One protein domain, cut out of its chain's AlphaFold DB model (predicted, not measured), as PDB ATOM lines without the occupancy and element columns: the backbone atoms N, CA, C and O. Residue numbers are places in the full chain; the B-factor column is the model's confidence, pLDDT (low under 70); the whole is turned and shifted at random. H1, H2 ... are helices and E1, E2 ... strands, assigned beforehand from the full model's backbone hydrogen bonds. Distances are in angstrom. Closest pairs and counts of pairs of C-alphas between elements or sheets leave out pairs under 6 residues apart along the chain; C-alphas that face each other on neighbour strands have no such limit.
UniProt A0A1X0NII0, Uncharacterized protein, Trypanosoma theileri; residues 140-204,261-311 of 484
ATOM      1  N   PRO A 140      42.821 -47.195 -45.898       90.88
ATOM      2  CA  PRO A 140      43.783 -47.021 -44.821       90.88
ATOM      3  C   PRO A 140      44.321 -48.386 -44.386       90.88
ATOM      4  O   PRO A 140      43.580 -49.364 -44.313       90.88
ATOM      5  N   ALA A 141      45.613 -48.468 -44.099       91.81
ATOM      6  CA  ALA A 141      46.272 -49.706 -43.722       91.81
ATOM      7  C   ALA A 141      47.381 -49.463 -42.704       91.81
ATOM      8  O   ALA A 141      47.975 -48.388 -42.632       91.81
ATOM      9  N   VAL A 142      47.685 -50.501 -41.935       91.75
ATOM     10  CA  VAL A 142      48.759 -50.499 -40.939       91.75
ATOM     11  C   VAL A 142      49.696 -51.681 -41.179       91.75
ATOM     12  O   VAL A 142      49.298 -52.655 -41.826       91.75
ATOM     13  N   PRO A 143      50.944 -51.639 -40.683       92.88
ATOM     14  CA  PRO A 143      51.857 -52.771 -40.772       92.88
ATOM     15  C   PRO A 143      51.229 -54.054 -40.223       92.88
ATOM     16  O   PRO A 143      50.593 -54.035 -39.170       92.88
ATOM     17  N   ALA A 144      51.467 -55.193 -40.869       92.44
ATOM     18  CA  ALA A 144      50.940 -56.486 -40.422       92.44
ATOM     19  C   ALA A 144      51.494 -56.939 -39.053       92.44
ATOM     20  O   ALA A 144      50.937 -57.829 -38.417       92.44
ATOM     21  N   SER A 145      52.569 -56.309 -38.569       91.31
ATOM     22  CA  SER A 145      53.095 -56.486 -37.209       91.31
ATOM     23  C   SER A 145      52.250 -55.807 -36.123       91.31
ATOM     24  O   SER A 145      52.557 -55.945 -34.940       91.31
ATOM     25  N   THR A 146      51.224 -55.039 -36.499       91.81
ATOM     26  CA  THR A 146      50.341 -54.336 -35.562       91.81
ATOM     27  C   THR A 146      49.487 -55.334 -34.782       91.81
ATOM     28  O   THR A 146      48.903 -56.254 -35.355       91.81
ATOM     29  N   VAL A 147      49.396 -55.134 -33.465       92.94
ATOM     30  CA  VAL A 147      48.528 -55.923 -32.582       92.94
ATOM     31  C   VAL A 147      47.222 -55.166 -32.366       92.94
ATOM     32  O   VAL A 147      47.219 -54.047 -31.853       92.94
ATOM     33  N   PHE A 148      46.110 -55.795 -32.730       93.06
ATOM     34  CA  PHE A 148      44.770 -55.238 -32.587       93.06
ATOM     35  C   PHE A 148      44.154 -55.686 -31.270       93.06
ATOM     36  O   PHE A 148      44.207 -56.858 -30.911       93.06
ATOM     37  N   ARG A 149      43.519 -54.767 -30.550       93.19
ATOM     38  CA  ARG A 149      42.737 -55.064 -29.355       93.19
ATOM     39  C   ARG A 149      41.256 -55.064 -29.710       93.19
ATOM     40  O   ARG A 149      40.676 -54.000 -29.917       93.19
ATOM     41  N   CYS A 150      40.656 -56.247 -29.745       92.12
ATOM     42  CA  CYS A 150      39.264 -56.481 -30.125       92.12
ATOM     43  C   CYS A 150      38.557 -57.235 -28.995       92.12
ATOM     44  O   CYS A 150      39.029 -58.293 -28.581       92.12
ATOM     45  N   ASN A 151      37.443 -56.716 -28.470       86.62
ATOM     46  CA  ASN A 151      36.641 -57.390 -27.431       86.62
ATOM     47  C   ASN A 151      37.465 -57.944 -26.241       86.62
ATOM     48  O   ASN A 151      37.216 -59.041 -25.743       86.62
ATOM     49  N   GLY A 152      38.485 -57.196 -25.802       83.06
ATOM     50  CA  GLY A 152      39.361 -57.582 -24.687       83.06
ATOM     51  C   GLY A 152      40.439 -58.625 -25.017       83.06
ATOM     52  O   GLY A 152      41.186 -59.006 -24.118       83.06
ATOM     53  N   LYS A 153      40.556 -59.066 -26.275       90.88
ATOM     54  CA  LYS A 153      41.627 -59.945 -26.766       90.88
ATOM     55  C   LYS A 153      42.588 -59.181 -27.669       90.88
ATOM     56  O   LYS A 153      42.185 -58.255 -28.372       90.88
ATOM     57  N   ASN A 154      43.845 -59.605 -27.656       93.44
ATOM     58  CA  ASN A 154      44.850 -59.146 -28.605       93.44
ATOM     59  C   ASN A 154      44.872 -60.108 -29.792       93.44
ATOM     60  O   ASN A 154      45.000 -61.312 -29.584       93.44
ATOM     61  N   LEU A 155      44.744 -59.568 -30.999       93.50
ATOM     62  CA  LEU A 155      44.742 -60.290 -32.263       93.50
ATOM     63  C   LEU A 155      45.900 -59.803 -33.136       93.50
ATOM     64  O   LEU A 155      46.220 -58.611 -33.168       93.50
ATOM     65  N   SER A 156      46.518 -60.729 -33.856       91.56
ATOM     66  CA  SER A 156      47.431 -60.430 -34.959       91.56
ATOM     67  C   SER A 156      46.674 -59.880 -36.176       91.56
ATOM     68  O   SER A 156      45.456 -60.016 -36.274       91.56
ATOM     69  N   ALA A 157      47.389 -59.305 -37.148       88.44
ATOM     70  CA  ALA A 157      46.790 -58.840 -38.401       88.44
ATOM     71  C   ALA A 157      46.049 -59.945 -39.184       88.44
ATOM     72  O   ALA A 157      45.026 -59.665 -39.801       88.44
ATOM     73  N   ILE A 158      46.537 -61.192 -39.132       89.31
ATOM     74  CA  ILE A 158      45.911 -62.349 -39.801       89.31
ATOM     75  C   ILE A 158      44.627 -62.775 -39.077       89.31
ATOM     76  O   ILE A 158      43.657 -63.174 -39.707       89.31
ATOM     77  N   GLU A 159      44.603 -62.712 -37.748       93.19
ATOM     78  CA  GLU A 159      43.381 -63.003 -36.990       93.19
ATOM     79  C   GLU A 159      42.357 -61.876 -37.150       93.19
ATOM     80  O   GLU A 159      41.163 -62.135 -37.257       93.19
ATOM     81  N   TYR A 160      42.824 -60.627 -37.217       92.25
ATOM     82  CA  TYR A 160      41.993 -59.463 -37.496       92.25
ATOM     83  C   TYR A 160      41.359 -59.525 -38.893       92.25
ATOM     84  O   TYR A 160      40.170 -59.243 -39.023       92.25
ATOM     85  N   SER A 161      42.101 -59.940 -39.926       91.38
ATOM     86  CA  SER A 161      41.572 -60.038 -41.295       91.38
ATOM     87  C   SER A 161      40.453 -61.063 -41.464       91.38
ATOM     88  O   SER A 161      39.653 -60.955 -42.387       91.38
ATOM     89  N   GLN A 162      40.383 -62.052 -40.573       91.88
ATOM     90  CA  GLN A 162      39.347 -63.086 -40.577       91.88
ATOM     91  C   GLN A 162      38.051 -62.643 -39.887       91.88
ATOM     92  O   GLN A 162      37.035 -63.332 -39.993       91.88
ATOM     93  N   LEU A 163      38.077 -61.515 -39.171       90.38
ATOM     94  CA  LEU A 163      36.892 -60.946 -38.544       90.38
ATOM     95  C   LEU A 163      35.951 -60.363 -39.596       90.38
ATOM     96  O   LEU A 163      36.387 -59.855 -40.628       90.38
ATOM     97  N   ASN A 164      34.653 -60.359 -39.300       89.06
ATOM     98  CA  ASN A 164      33.701 -59.644 -40.147       89.06
ATOM     99  C   ASN A 164      33.821 -58.116 -39.960       89.06
ATOM    100  O   ASN A 164      34.330 -57.630 -38.948       89.06
ATOM    101  N   ASN A 165      33.285 -57.339 -40.905       83.50
ATOM    102  CA  ASN A 165      33.394 -55.872 -40.891       83.50
ATOM    103  C   ASN A 165      32.862 -55.233 -39.592       83.50
ATOM    104  O   ASN A 165      33.370 -54.205 -39.145       83.50
ATOM    105  N   GLY A 166      31.831 -55.820 -38.971       81.75
ATOM    106  CA  GLY A 166      31.269 -55.328 -37.710       81.75
ATOM    107  C   GLY A 166      32.229 -55.499 -36.530       81.75
ATOM    108  O   GLY A 166      32.396 -54.582 -35.727       81.75
ATOM    109  N   GLU A 167      32.898 -56.646 -36.457       86.31
ATOM    110  CA  GLU A 167      33.912 -56.960 -35.448       86.31
ATOM    111  C   GLU A 167      35.185 -56.138 -35.655       86.31
ATOM    112  O   GLU A 167      35.704 -55.570 -34.694       86.31
ATOM    113  N   GLN A 168      35.642 -55.985 -36.899       85.00
ATOM    114  CA  GLN A 168      36.798 -55.149 -37.232       85.00
ATOM    115  C   GLN A 168      36.614 -53.694 -36.773       85.00
ATOM    116  O   GLN A 168      37.517 -53.114 -36.174       85.00
ATOM    117  N   ASN A 169      35.417 -53.120 -36.945       82.69
ATOM    118  CA  ASN A 169      35.111 -51.753 -36.499       82.69
ATOM    119  C   ASN A 169      35.159 -51.566 -34.970       82.69
ATOM    120  O   ASN A 169      35.281 -50.440 -34.491       82.69
ATOM    121  N   SER A 170      35.040 -52.652 -34.200       85.56
ATOM    122  CA  SER A 170      35.125 -52.633 -32.732       85.56
ATOM    123  C   SER A 170      36.559 -52.758 -32.203       85.56
ATOM    124  O   SER A 170      36.799 -52.616 -31.001       85.56
ATOM    125  N   CYS A 171      37.514 -53.029 -33.091       89.25
ATOM    126  CA  CYS A 171      38.918 -53.173 -32.760       89.25
ATOM    127  C   CYS A 171      39.623 -51.819 -32.659       89.25
ATOM    128  O   CYS A 171      39.359 -50.884 -33.410       89.25
ATOM    129  N   THR A 172      40.591 -51.742 -31.754       90.81
ATOM    130  CA  THR A 172      41.496 -50.592 -31.609       90.81
ATOM    131  C   THR A 172      42.941 -51.043 -31.771       90.81
ATOM    132  O   THR A 172      43.270 -52.154 -31.366       90.81
ATOM    133  N   PHE A 173      43.813 -50.195 -32.299       89.50
ATOM    134  CA  PHE A 173      45.256 -50.441 -32.391       89.50
ATOM    135  C   PHE A 173      46.035 -49.258 -31.781       89.50
ATOM    136  O   PHE A 173      45.426 -48.213 -31.529       89.50
ATOM    137  N   PRO A 174      47.337 -49.411 -31.476       86.50
ATOM    138  CA  PRO A 174      48.138 -48.359 -30.848       86.50
ATOM    139  C   PRO A 174      48.159 -47.058 -31.668       86.50
ATOM    140  O   PRO A 174      48.355 -47.100 -32.882       86.50
ATOM    141  N   GLU A 175      47.968 -45.905 -31.014       80.19
ATOM    142  CA  GLU A 175      47.875 -44.587 -31.676       80.19
ATOM    143  C   GLU A 175      49.170 -44.144 -32.374       80.19
ATOM    144  O   GLU A 175      49.136 -43.289 -33.254       80.19
ATOM    145  N   ASP A 176      50.306 -44.717 -31.983       81.12
ATOM    146  CA  ASP A 176      51.638 -44.487 -32.544       81.12
ATOM    147  C   ASP A 176      51.928 -45.324 -33.801       81.12
ATOM    148  O   ASP A 176      52.980 -45.168 -34.423       81.12
ATOM    149  N   THR A 177      50.999 -46.191 -34.204       82.69
ATOM    150  CA  THR A 177      51.139 -47.005 -35.415       82.69
ATOM    151  C   THR A 177      51.120 -46.117 -36.659       82.69
ATOM    152  O   THR A 177      50.192 -45.334 -36.862       82.69
ATOM    153  N   LEU A 178      52.123 -46.267 -37.530       80.88
ATOM    154  CA  LEU A 178      52.169 -45.562 -38.809       80.88
ATOM    155  C   LEU A 178      51.077 -46.093 -39.749       80.88
ATOM    156  O   LEU A 178      51.201 -47.186 -40.300       80.88
ATOM    157  N   GLU A 179      50.027 -45.304 -39.944       85.50
ATOM    158  CA  GLU A 179      48.979 -45.571 -40.926       85.50
ATOM    159  C   GLU A 179      49.414 -45.084 -42.316       85.50
ATOM    160  O   GLU A 179      49.925 -43.972 -42.476       85.50
ATOM    161  N   VAL A 180      49.198 -45.920 -43.328       88.56
ATOM    162  CA  VAL A 180      49.437 -45.607 -44.740       88.56
ATOM    163  C   VAL A 180      48.129 -45.696 -45.515       88.56
ATOM    164  O   VAL A 180      47.229 -46.450 -45.158       88.56
ATOM    165  N   CYS A 181      48.019 -44.946 -46.604       90.44
ATOM    166  CA  CYS A 181      46.872 -45.022 -47.503       90.44
ATOM    167  C   CYS A 181      47.251 -45.893 -48.704       90.44
ATOM    168  O   CYS A 181      48.107 -45.504 -49.497       90.44
ATOM    169  N   ILE A 182      46.648 -47.076 -48.821       92.56
ATOM    170  CA  ILE A 182      46.814 -47.945 -49.986       92.56
ATOM    171  C   ILE A 182      46.082 -47.307 -51.162       92.56
ATOM    172  O   ILE A 182      44.876 -47.060 -51.090       92.56
ATOM    173  N   CYS A 183      46.814 -47.065 -52.247       92.38
ATOM    174  CA  CYS A 183      46.294 -46.494 -53.485       92.38
ATOM    175  C   CYS A 183      46.415 -47.482 -54.650       92.38
ATOM    176  O   CYS A 183      47.380 -48.253 -54.689       92.38
ATOM    177  N   PRO A 184      45.507 -47.424 -55.642       92.50
ATOM    178  CA  PRO A 184      45.666 -48.197 -56.867       92.50
ATOM    179  C   PRO A 184      46.888 -47.705 -57.672       92.50
ATOM    180  O   PRO A 184      47.301 -46.555 -57.502       92.50
ATOM    181  N   PRO A 185      47.442 -48.508 -58.609       90.25
ATOM    182  CA  PRO A 185      48.618 -48.145 -59.410       90.25
ATOM    183  C   PRO A 185      48.505 -46.817 -60.169       90.25
ATOM    184  O   PRO A 185      49.497 -46.121 -60.369       90.25
ATOM    185  N   SER A 186      47.290 -46.458 -60.580       91.75
ATOM    186  CA  SER A 186      46.935 -45.214 -61.269       91.75
ATOM    187  C   SER A 186      46.793 -44.007 -60.338       91.75
ATOM    188  O   SER A 186      46.399 -42.931 -60.780       91.75
ATOM    189  N   ALA A 187      47.105 -44.160 -59.053       91.50
ATOM    190  CA  ALA A 187      47.106 -43.099 -58.062       91.50
ATOM    191  C   ALA A 187      48.376 -43.154 -57.198       91.50
ATOM    192  O   ALA A 187      49.181 -44.087 -57.244       91.50
ATOM    193  N   THR A 188      48.615 -42.090 -56.444       88.56
ATOM    194  CA  THR A 188      49.747 -41.990 -55.529       88.56
ATOM    195  C   THR A 188      49.312 -41.346 -54.225       88.56
ATOM    196  O   THR A 188      48.431 -40.484 -54.201       88.56
ATOM    197  N   TRP A 189      49.904 -41.820 -53.133       88.50
ATOM    198  CA  TRP A 189      49.584 -41.379 -51.787       88.50
ATOM    199  C   TRP A 189      50.205 -40.005 -51.531       88.50
ATOM    200  O   TRP A 189      51.428 -39.836 -51.543       88.50
ATOM    201  N   THR A 190      49.348 -39.010 -51.319       85.69
ATOM    202  CA  THR A 190      49.741 -37.602 -51.206       85.69
ATOM    203  C   THR A 190      49.030 -36.907 -50.060       85.69
ATOM    204  O   THR A 190      47.881 -37.227 -49.760       85.69
ATOM    205  N   LEU A 191      49.700 -35.931 -49.454       78.81
ATOM    206  CA  LEU A 191      49.084 -34.978 -48.545       78.81
ATOM    207  C   LEU A 191      48.586 -33.791 -49.367       78.81
ATOM    208  O   LEU A 191      49.370 -33.135 -50.067       78.81
ATOM    209  N   LYS A 192      47.282 -33.528 -49.311       67.31
ATOM    210  CA  LYS A 192      46.703 -32.344 -49.938       67.31
ATOM    211  C   LYS A 192      47.045 -31.161 -49.022       67.31
ATOM    212  O   LYS A 192      46.629 -31.135 -47.880       67.31
ATOM    213  N   GLY A 193      47.916 -30.242 -49.433       62.12
ATOM    214  CA  GLY A 193      48.345 -29.131 -48.566       62.12
ATOM    215  C   GLY A 193      49.117 -29.547 -47.294       62.12
ATOM    216  O   GLY A 193      49.394 -30.712 -47.051       62.12
ATOM    217  N   ILE A 194      49.522 -28.568 -46.475       54.59
ATOM    218  CA  ILE A 194      50.369 -28.793 -45.278       54.59
ATOM    219  C   ILE A 194      49.523 -29.146 -44.031       54.59
ATOM    220  O   ILE A 194      50.052 -29.616 -43.027       54.59
ATOM    221  N   GLN A 195      48.202 -28.938 -44.093       50.69
ATOM    222  CA  GLN A 195      47.260 -29.166 -42.988       50.69
ATOM    223  C   GLN A 195      46.023 -29.999 -43.375       50.69
ATOM    224  O   GLN A 195      45.097 -30.084 -42.573       50.69
ATOM    225  N   GLU A 196      45.960 -30.588 -44.576       62.75
ATOM    226  CA  GLU A 196      44.798 -31.399 -44.975       62.75
ATOM    227  C   GLU A 196      45.054 -32.908 -44.801       62.75
ATOM    228  O   GLU A 196      46.049 -33.332 -44.209       62.75
ATOM    229  N   SER A 197      44.099 -33.725 -45.248       71.50
ATOM    230  CA  SER A 197      44.113 -35.181 -45.119       71.50
ATOM    231  C   SER A 197      44.953 -35.870 -46.198       71.50
ATOM    232  O   SER A 197      45.274 -35.316 -47.256       71.50
ATOM    233  N   TRP A 198      45.328 -37.116 -45.910       82.44
ATOM    234  CA  TRP A 198      46.003 -37.981 -46.865       82.44
ATOM    235  C   TRP A 198      45.012 -38.496 -47.914       82.44
ATOM    236  O   TRP A 198      43.876 -38.857 -47.626       82.44
ATOM    237  N   MET A 199      45.426 -38.569 -49.171       86.50
ATOM    238  CA  MET A 199      44.552 -39.083 -50.220       86.50
ATOM    239  C   MET A 199      45.320 -39.746 -51.350       86.50
ATOM    240  O   MET A 199      46.495 -39.451 -51.589       86.50
ATOM    241  N   CYS A 200      44.617 -40.608 -52.077       89.56
ATOM    242  CA  CYS A 200      45.079 -41.145 -53.341       89.56
ATOM    243  C   CYS A 200      44.780 -40.144 -54.458       89.56
ATOM    244  O   CYS A 200      43.640 -39.997 -54.901       89.56
ATOM    245  N   THR A 201      45.815 -39.442 -54.913       88.50
ATOM    246  CA  THR A 201      45.718 -38.513 -56.044       88.50
ATOM    247  C   THR A 201      45.998 -39.262 -57.345       88.50
ATOM    248  O   THR A 201      46.991 -39.993 -57.397       88.50
ATOM    249  N   PRO A 202      45.183 -39.093 -58.404       91.00
ATOM    250  CA  PRO A 202      45.445 -39.713 -59.701       91.00
ATOM    251  C   PRO A 202      46.846 -39.378 -60.227       91.00
ATOM    252  O   PRO A 202      47.271 -38.220 -60.205       91.00
ATOM    253  N   ARG A 203      47.567 -40.393 -60.705       91.62
ATOM    254  CA  ARG A 203      48.842 -40.216 -61.400       91.62
ATOM    255  C   ARG A 203      48.585 -39.716 -62.809       91.62
ATOM    256  O   ARG A 203      47.637 -40.126 -63.467       91.62
ATOM    257  N   LEU A 204      49.486 -38.876 -63.302       92.06
ATOM    258  CA  LEU A 204      49.499 -38.532 -64.713       92.06
ATOM    259  C   LEU A 204      49.900 -39.761 -65.534       92.06
ATOM    260  O   LEU A 204      50.816 -40.507 -65.175       92.06
ATOM    261  N   GLU A 261      58.470 -37.300 -61.234       84.00
ATOM    262  CA  GLU A 261      57.824 -36.686 -62.396       84.00
ATOM    263  C   GLU A 261      56.538 -35.967 -61.984       84.00
ATOM    264  O   GLU A 261      56.318 -34.818 -62.366       84.00
ATOM    265  N   MET A 262      55.722 -36.607 -61.140       83.81
ATOM    266  CA  MET A 262      54.539 -35.993 -60.539       83.81
ATOM    267  C   MET A 262      54.905 -34.717 -59.777       83.81
ATOM    268  O   MET A 262      54.267 -33.688 -59.987       83.81
ATOM    269  N   ALA A 263      55.952 -34.747 -58.946       79.56
ATOM    270  CA  ALA A 263      56.424 -33.569 -58.218       79.56
ATOM    271  C   ALA A 263      56.792 -32.416 -59.167       79.56
ATOM    272  O   ALA A 263      56.389 -31.278 -58.929       79.56
ATOM    273  N   ASN A 264      57.479 -32.712 -60.275       78.38
ATOM    274  CA  ASN A 264      57.837 -31.713 -61.282       78.38
ATOM    275  C   ASN A 264      56.601 -31.079 -61.937       78.38
ATOM    276  O   ASN A 264      56.546 -29.861 -62.084       78.38
ATOM    277  N   PHE A 265      55.590 -31.874 -62.305       76.50
ATOM    278  CA  PHE A 265      54.366 -31.338 -62.916       76.50
ATOM    279  C   PHE A 265      53.520 -30.529 -61.934       76.50
ATOM    280  O   PHE A 265      52.958 -29.502 -62.306       76.50
ATOM    281  N   ILE A 266      53.457 -30.951 -60.673       74.00
ATOM    282  CA  ILE A 266      52.732 -30.229 -59.626       74.00
ATOM    283  C   ILE A 266      53.438 -28.906 -59.298       74.00
ATOM    284  O   ILE A 266      52.758 -27.894 -59.123       74.00
ATOM    285  N   ALA A 267      54.774 -28.871 -59.299       68.56
ATOM    286  CA  ALA A 267      55.546 -27.648 -59.079       68.56
ATOM    287  C   ALA A 267      55.255 -26.554 -60.124       68.56
ATOM    288  O   ALA A 267      55.387 -25.372 -59.821       68.56
ATOM    289  N   LEU A 268      54.812 -26.923 -61.332       67.25
ATOM    290  CA  LEU A 268      54.363 -25.965 -62.353       67.25
ATOM    291  C   LEU A 268      53.002 -25.328 -62.035       67.25
ATOM    292  O   LEU A 268      52.635 -24.339 -62.661       67.25
ATOM    293  N   SER A 269      52.242 -25.905 -61.101       62.66
ATOM    294  CA  SER A 269      50.892 -25.469 -60.724       62.66
ATOM    295  C   SER A 269      50.839 -24.651 -59.427       62.66
ATOM    296  O   SER A 269      49.750 -24.461 -58.888       62.66
ATOM    297  N   ASP A 270      51.996 -24.210 -58.914       54.81
ATOM    298  CA  ASP A 270      52.167 -23.463 -57.653       54.81
ATOM    299  C   ASP A 270      51.559 -24.154 -56.411       54.81
ATOM    300  O   ASP A 270      51.311 -23.532 -55.378       54.81
ATOM    301  N   LYS A 271      51.335 -25.472 -56.486       64.19
ATOM    302  CA  LYS A 271      50.828 -26.297 -55.382       64.19
ATOM    303  C   LYS A 271      51.970 -27.057 -54.720       64.19
ATOM    304  O   LYS A 271      52.804 -27.653 -55.394       64.19
ATOM    305  N   VAL A 272      51.974 -27.092 -53.388       64.00
ATOM    306  CA  VAL A 272      52.866 -27.969 -52.619       64.00
ATOM    307  C   VAL A 272      52.174 -29.314 -52.432       64.00
ATOM    308  O   VAL A 272      51.053 -29.366 -51.929       64.00
ATOM    309  N   VAL A 273      52.844 -30.398 -52.824       68.94
ATOM    310  CA  VAL A 273      52.373 -31.769 -52.593       68.94
ATOM    311  C   VAL A 273      53.467 -32.555 -51.893       68.94
ATOM    312  O   VAL A 273      54.618 -32.564 -52.328       68.94
ATOM    313  N   VAL A 274      53.092 -33.214 -50.800       77.44
ATOM    314  CA  VAL A 274      53.969 -34.128 -50.067       77.44
ATOM    315  C   VAL A 274      53.585 -35.549 -50.448       77.44
ATOM    316  O   VAL A 274      52.425 -35.933 -50.317       77.44
ATOM    317  N   PHE A 275      54.554 -36.328 -50.919       83.25
ATOM    318  CA  PHE A 275      54.353 -37.742 -51.227       83.25
ATOM    319  C   PHE A 275      54.620 -38.583 -49.985       83.25
ATOM    320  O   PHE A 275      55.644 -38.412 -49.318       83.25
ATOM    321  N   GLY A 276      53.706 -39.502 -49.694       78.56
ATOM    322  CA  GLY A 276      53.920 -40.491 -48.654       78.56
ATOM    323  C   GLY A 276      55.023 -41.470 -49.058       78.56
ATOM    324  O   GLY A 276      55.207 -41.779 -50.239       78.56
ATOM    325  N   LYS A 277      55.788 -41.945 -48.076       79.25
ATOM    326  CA  LYS A 277      56.822 -42.963 -48.282       79.25
ATOM    327  C   LYS A 277      56.340 -44.275 -47.690       79.25
ATOM    328  O   LYS A 277      56.010 -44.323 -46.509       79.25
ATOM    329  N   VAL A 278      56.332 -45.323 -48.507       78.31
ATOM    330  CA  VAL A 278      55.960 -46.674 -48.084       78.31
ATOM    331  C   VAL A 278      57.154 -47.599 -48.309       78.31
ATOM    332  O   VAL A 278      57.716 -47.582 -49.404       78.31
ATOM    333  N   PRO A 279      57.567 -48.394 -47.310       78.25
ATOM    334  CA  PRO A 279      58.601 -49.403 -47.504       78.25
ATOM    335  C   PRO A 279      58.136 -50.500 -48.476       78.25
ATOM    336  O   PRO A 279      57.090 -51.109 -48.270       78.25
ATOM    337  N   GLU A 280      58.931 -50.780 -49.515       70.12
ATOM    338  CA  GLU A 280      58.536 -51.657 -50.634       70.12
ATOM    339  C   GLU A 280      58.209 -53.102 -50.220       70.12
ATOM    340  O   GLU A 280      57.300 -53.711 -50.773       70.12
ATOM    341  N   ASN A 281      58.911 -53.633 -49.215       82.75
ATOM    342  CA  ASN A 281      58.793 -55.033 -48.785       82.75
ATOM    343  C   ASN A 281      57.992 -55.213 -47.487       82.75
ATOM    344  O   ASN A 281      58.013 -56.285 -46.882       82.75
ATOM    345  N   GLN A 282      57.325 -54.161 -47.010       89.75
ATOM    346  CA  GLN A 282      56.506 -54.253 -45.810       89.75
ATOM    347  C   GLN A 282      55.118 -54.804 -46.154       89.75
ATOM    348  O   GLN A 282      54.495 -54.407 -47.139       89.75
ATOM    349  N   VAL A 283      54.639 -55.730 -45.322       94.00
ATOM    350  CA  VAL A 283      53.281 -56.275 -45.411       94.00
ATOM    351  C   VAL A 283      52.350 -55.401 -44.584       94.00
ATOM    352  O   VAL A 283      52.663 -55.047 -43.443       94.00
ATOM    353  N   PHE A 284      51.196 -55.088 -45.154       93.69
ATOM    354  CA  PHE A 284      50.154 -54.272 -44.556       93.69
ATOM    355  C   PHE A 284      48.859 -55.068 -44.421       93.69
ATOM    356  O   PHE A 284      48.629 -56.040 -45.141       93.69
ATOM    357  N   VAL A 285      48.012 -54.630 -43.495       94.19
ATOM    358  CA  VAL A 285      46.615 -55.045 -43.382       94.19
ATOM    359  C   VAL A 285      45.726 -53.815 -43.516       94.19
ATOM    360  O   VAL A 285      45.941 -52.807 -42.836       94.19
ATOM    361  N   THR A 286      44.757 -53.879 -44.424       92.56
ATOM    362  CA  THR A 286      43.768 -52.809 -44.625       92.56
ATOM    363  C   THR A 286      42.777 -52.772 -43.464       92.56
ATOM    364  O   THR A 286      42.321 -53.803 -42.960       92.56
ATOM    365  N   LEU A 287      42.460 -51.568 -43.004       88.75
ATOM    366  CA  LEU A 287      41.469 -51.342 -41.964       88.75
ATOM    367  C   LEU A 287      40.076 -51.368 -42.608       88.75
ATOM    368  O   LEU A 287      39.839 -50.574 -43.507       88.75
ATOM    369  N   LYS A 288      39.152 -52.179 -42.068       84.81
ATOM    370  CA  LYS A 288      37.763 -52.445 -42.516       84.81
ATOM    371  C   LYS A 288      37.594 -53.546 -43.557       84.81
ATOM    372  O   LYS A 288      36.593 -54.252 -43.488       84.81
ATOM    373  N   GLU A 289      38.503 -53.670 -44.520       87.44
ATOM    374  CA  GLU A 289      38.432 -54.747 -45.519       87.44
ATOM    375  C   GLU A 289      39.200 -55.992 -45.074       87.44
ATOM    376  O   GLU A 289      38.890 -57.098 -45.507       87.44
ATOM    377  N   GLY A 290      40.203 -55.837 -44.205       88.12
ATOM    378  CA  GLY A 290      41.003 -56.952 -43.705       88.12
ATOM    379  C   GLY A 290      41.906 -57.594 -44.764       88.12
ATOM    380  O   GLY A 290      42.518 -58.619 -44.498       88.12
ATOM    381  N   ALA A 291      42.056 -57.025 -45.958       92.38
ATOM    382  CA  ALA A 291      42.993 -57.542 -46.952       92.38
ATOM    383  C   ALA A 291      44.445 -57.404 -46.460       92.38
ATOM    384  O   ALA A 291      44.823 -56.350 -45.936       92.38
ATOM    385  N   VAL A 292      45.251 -58.455 -46.652       93.75
ATOM    386  CA  VAL A 292      46.659 -58.535 -46.228       93.75
ATOM    387  C   VAL A 292      47.558 -58.726 -47.444       93.75
ATOM    388  O   VAL A 292      47.288 -59.583 -48.281       93.75
ATOM    389  N   GLY A 293      48.639 -57.956 -47.529       92.75
ATOM    390  CA  GLY A 293      49.606 -58.058 -48.623       92.75
ATOM    391  C   GLY A 293      50.634 -56.934 -48.601       92.75
ATOM    392  O   GLY A 293      50.612 -56.062 -47.731       92.75
ATOM    393  N   THR A 294      51.554 -56.945 -49.556       92.31
ATOM    394  CA  THR A 294      52.434 -55.796 -49.803       92.31
ATOM    395  C   THR A 294      51.646 -54.627 -50.398       92.31
ATOM    396  O   THR A 294      50.544 -54.798 -50.923       92.31
ATOM    397  N   TYR A 295      52.219 -53.422 -50.360       90.06
ATOM    398  CA  TYR A 295      51.558 -52.228 -50.898       90.06
ATOM    399  C   TYR A 295      51.136 -52.392 -52.371       90.06
ATOM    400  O   TYR A 295      50.023 -52.026 -52.743       90.06
ATOM    401  N   ASN A 296      51.997 -52.988 -53.204       88.75
ATOM    402  CA  ASN A 296      51.727 -53.182 -54.632       88.75
ATOM    403  C   ASN A 296      50.675 -54.271 -54.898       88.75
ATOM    404  O   ASN A 296      49.851 -54.113 -55.803       88.75
ATOM    405  N   GLU A 297      50.687 -55.354 -54.116       90.44
ATOM    406  CA  GLU A 297      49.683 -56.424 -54.200       90.44
ATOM    407  C   GLU A 297      48.298 -55.901 -53.811       90.44
ATOM    408  O   GLU A 297      47.342 -56.088 -54.561       90.44
ATOM    409  N   LEU A 298      48.202 -55.174 -52.692       92.06
ATOM    410  CA  LEU A 298      46.951 -54.569 -52.233       92.06
ATOM    411  C   LEU A 298      46.456 -53.491 -53.207       92.06
ATOM    412  O   LEU A 298      45.284 -53.485 -53.567       92.06
ATOM    413  N   GLY A 299      47.347 -52.625 -53.699       90.81
ATOM    414  CA  GLY A 299      47.014 -51.623 -54.715       90.81
ATOM    415  C   GLY A 299      46.447 -52.239 -55.998       90.81
ATOM    416  O   GLY A 299      45.586 -51.648 -56.644       90.81
ATOM    417  N   SER A 300      46.898 -53.440 -56.357       88.88
ATOM    418  CA  SER A 300      46.456 -54.153 -57.563       88.88
ATOM    419  C   SER A 300      45.285 -55.110 -57.320       88.88
ATOM    420  O   SER A 300      44.836 -55.752 -58.273       88.88
ATOM    421  N   SER A 301      44.799 -55.218 -56.080       89.69
ATOM    422  CA  SER A 301      43.724 -56.134 -55.704       89.69
ATOM    423  C   SER A 301      42.381 -55.689 -56.276       89.69
ATOM    424  O   SER A 301      41.956 -54.550 -56.079       89.69
ATOM    425  N   GLU A 302      41.692 -56.612 -56.947       88.44
ATOM    426  CA  GLU A 302      40.337 -56.399 -57.476       88.44
ATOM    427  C   GLU A 302      39.268 -56.438 -56.375       88.44
ATOM    428  O   GLU A 302      38.167 -55.929 -56.576       88.44
ATOM    429  N   ASP A 303      39.615 -56.960 -55.194       89.25
ATOM    430  CA  ASP A 303      38.751 -56.925 -54.009       89.25
ATOM    431  C   ASP A 303      38.711 -55.526 -53.372       89.25
ATOM    432  O   ASP A 303      37.729 -55.165 -52.728       89.25
ATOM    433  N   LEU A 304      39.778 -54.735 -53.551       91.00
ATOM    434  CA  LEU A 304      39.887 -53.373 -53.019       91.00
ATOM    435  C   LEU A 304      39.541 -52.316 -54.074       91.00
ATOM    436  O   LEU A 304      38.865 -51.333 -53.782       91.00
ATOM    437  N   PHE A 305      39.978 -52.509 -55.320       92.00
ATOM    438  CA  PHE A 305      39.835 -51.507 -56.369       92.00
ATOM    439  C   PHE A 305      39.178 -52.063 -57.624       92.00
ATOM    440  O   PHE A 305      39.522 -53.128 -58.127       92.00
ATOM    441  N   ALA A 306      38.287 -51.263 -58.207       90.19
ATOM    442  CA  ALA A 306      37.705 -51.549 -59.507       90.19
ATOM    443  C   ALA A 306      38.532 -50.893 -60.629       90.19
ATOM    444  O   ALA A 306      38.826 -49.690 -60.593       90.19
ATOM    445  N   PHE A 307      38.857 -51.671 -61.665       90.31
ATOM    446  CA  PHE A 307      39.690 -51.239 -62.789       90.31
ATOM    447  C   PHE A 307      38.898 -51.161 -64.101       90.31
ATOM    448  O   PHE A 307      38.206 -52.105 -64.474       90.31
ATOM    449  N   ALA A 308      39.029 -50.036 -64.811       88.69
ATOM    450  CA  ALA A 308      38.475 -49.821 -66.149       88.69
ATOM    451  C   ALA A 308      39.367 -50.432 -67.240       88.69
ATOM    452  O   ALA A 308      38.874 -50.954 -68.237       88.69
ATOM    453  N   VAL A 309      40.684 -50.389 -67.033       86.62
ATOM    454  CA  VAL A 309      41.659 -51.123 -67.843       86.62
ATOM    455  C   VAL A 309      42.299 -52.154 -66.942       86.62
ATOM    456  O   VAL A 309      42.965 -51.803 -65.967       86.62
ATOM    457  N   SER A 310      42.100 -53.415 -67.278       69.31
ATOM    458  CA  SER A 310      42.800 -54.538 -66.680       69.31
ATOM    459  C   SER A 310      43.155 -55.470 -67.820       69.31
ATOM    460  O   SER A 310      42.252 -55.939 -68.496       69.31
ATOM    461  N   HIS A 311      44.436 -55.734 -68.093       56.88
ATOM    462  CA  HIS A 311      44.772 -56.923 -68.883       56.88
ATOM    463  C   HIS A 311      46.203 -57.411 -68.675       56.88
ATOM    464  O   HIS A 311      47.162 -56.861 -69.208       56.88
TER     465      HIS A 311
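This is residues 140 to 204 and 261 to 311 of the 484 residues of an uncharacterized protein of Trypanosoma theileri (UniProt A0A1X0NII0). Three small sheets stand in a row along the longest axis: the hairpin E2 and E3 at one end, with the short helices H1 and H2 by it, a curled sheet of E4, E1, E8 and E9 in the middle, and a sheet of E6, E5 and E7 at the other end, which H3 only grazes. H4 packs on the curled sheet, and E10 lies off to one side, apart from the other named elements. The printed part has 116 residues, with four helices and ten strands in the order E1 E2 E3 H1 H2 E4 E5 E6 H3 E7 E8 E9 H4 E10; the class is mixed, and the three sheets are antiparallel. It is only just compact, close to loose, with a radius of gyration of the C-alphas of 15.8 A and spans of 51 by 37 by 25 A.

E1, residues 140 to 143, begins at C-alpha 140 (43.783, -47.021, -44.821) and is 10.7 A long. E2 is residues 148 to 150, E3 153 to 155, H1 157 to 161, H2 165 to 168 and E4 180 to 182. E5, residues 187 to 192, is 13.5 A long, and E6, 198 to 202, is 13.0 A. H3, residues 261 to 267, is 9.9 A long and begins at (57.824, -36.686, -62.396). E7 is residues 273 to 275, E8 283 to 286, E9 292 to 294, H4 295 to 299, and E10, 307 to 310, ends at (42.800, -54.538, -66.680).

The strongly twisted sheet runs E4, E1, E8, E9. N 141 and O 180 are 2.8 A apart between E1 and E4, N 142 and O 285 3.0 A between E1 and E8, and N 284 and O 293 2.8 A in the hairpin E8 and E9. H4 is on this sheet at a height of 7.0 A; the closest C-alphas of H4 and E4 are those of Gly 299 and Ile 182, 6.0 A apart. H1 is on it too, at a height of 8.4 A. In the hairpin E2 and E3, N 148 and O 155 are 2.9 A apart. H1 and H2 are close but not clearly touching, with C-alphas 160 and 168 6.8 A apart. The closest C-alphas of E4 and E5 are those of Cys 181 and Trp 189, 6.2 A apart. N 188 and O 201 are 2.8 A apart in the hairpin E5 and E6, and N 191 and O 274 2.9 A between E5 and E7. In H1, H3 and H4 every O i to N i+4 pair is within hydrogen-bond range; H2 is too short for one.

The C-alphas farthest apart, of Gly 152 and Leu 268, are 51.4 A apart. Residues 205 to 260 are not printed; C-alphas 204 and 261 are 8.8 A apart across the cut. The link from H2 to E4 is long. The mean pLDDT of the printed part is 84.7, and residues 192 to 196, 267 to 273 and 310 to 311 are under 70.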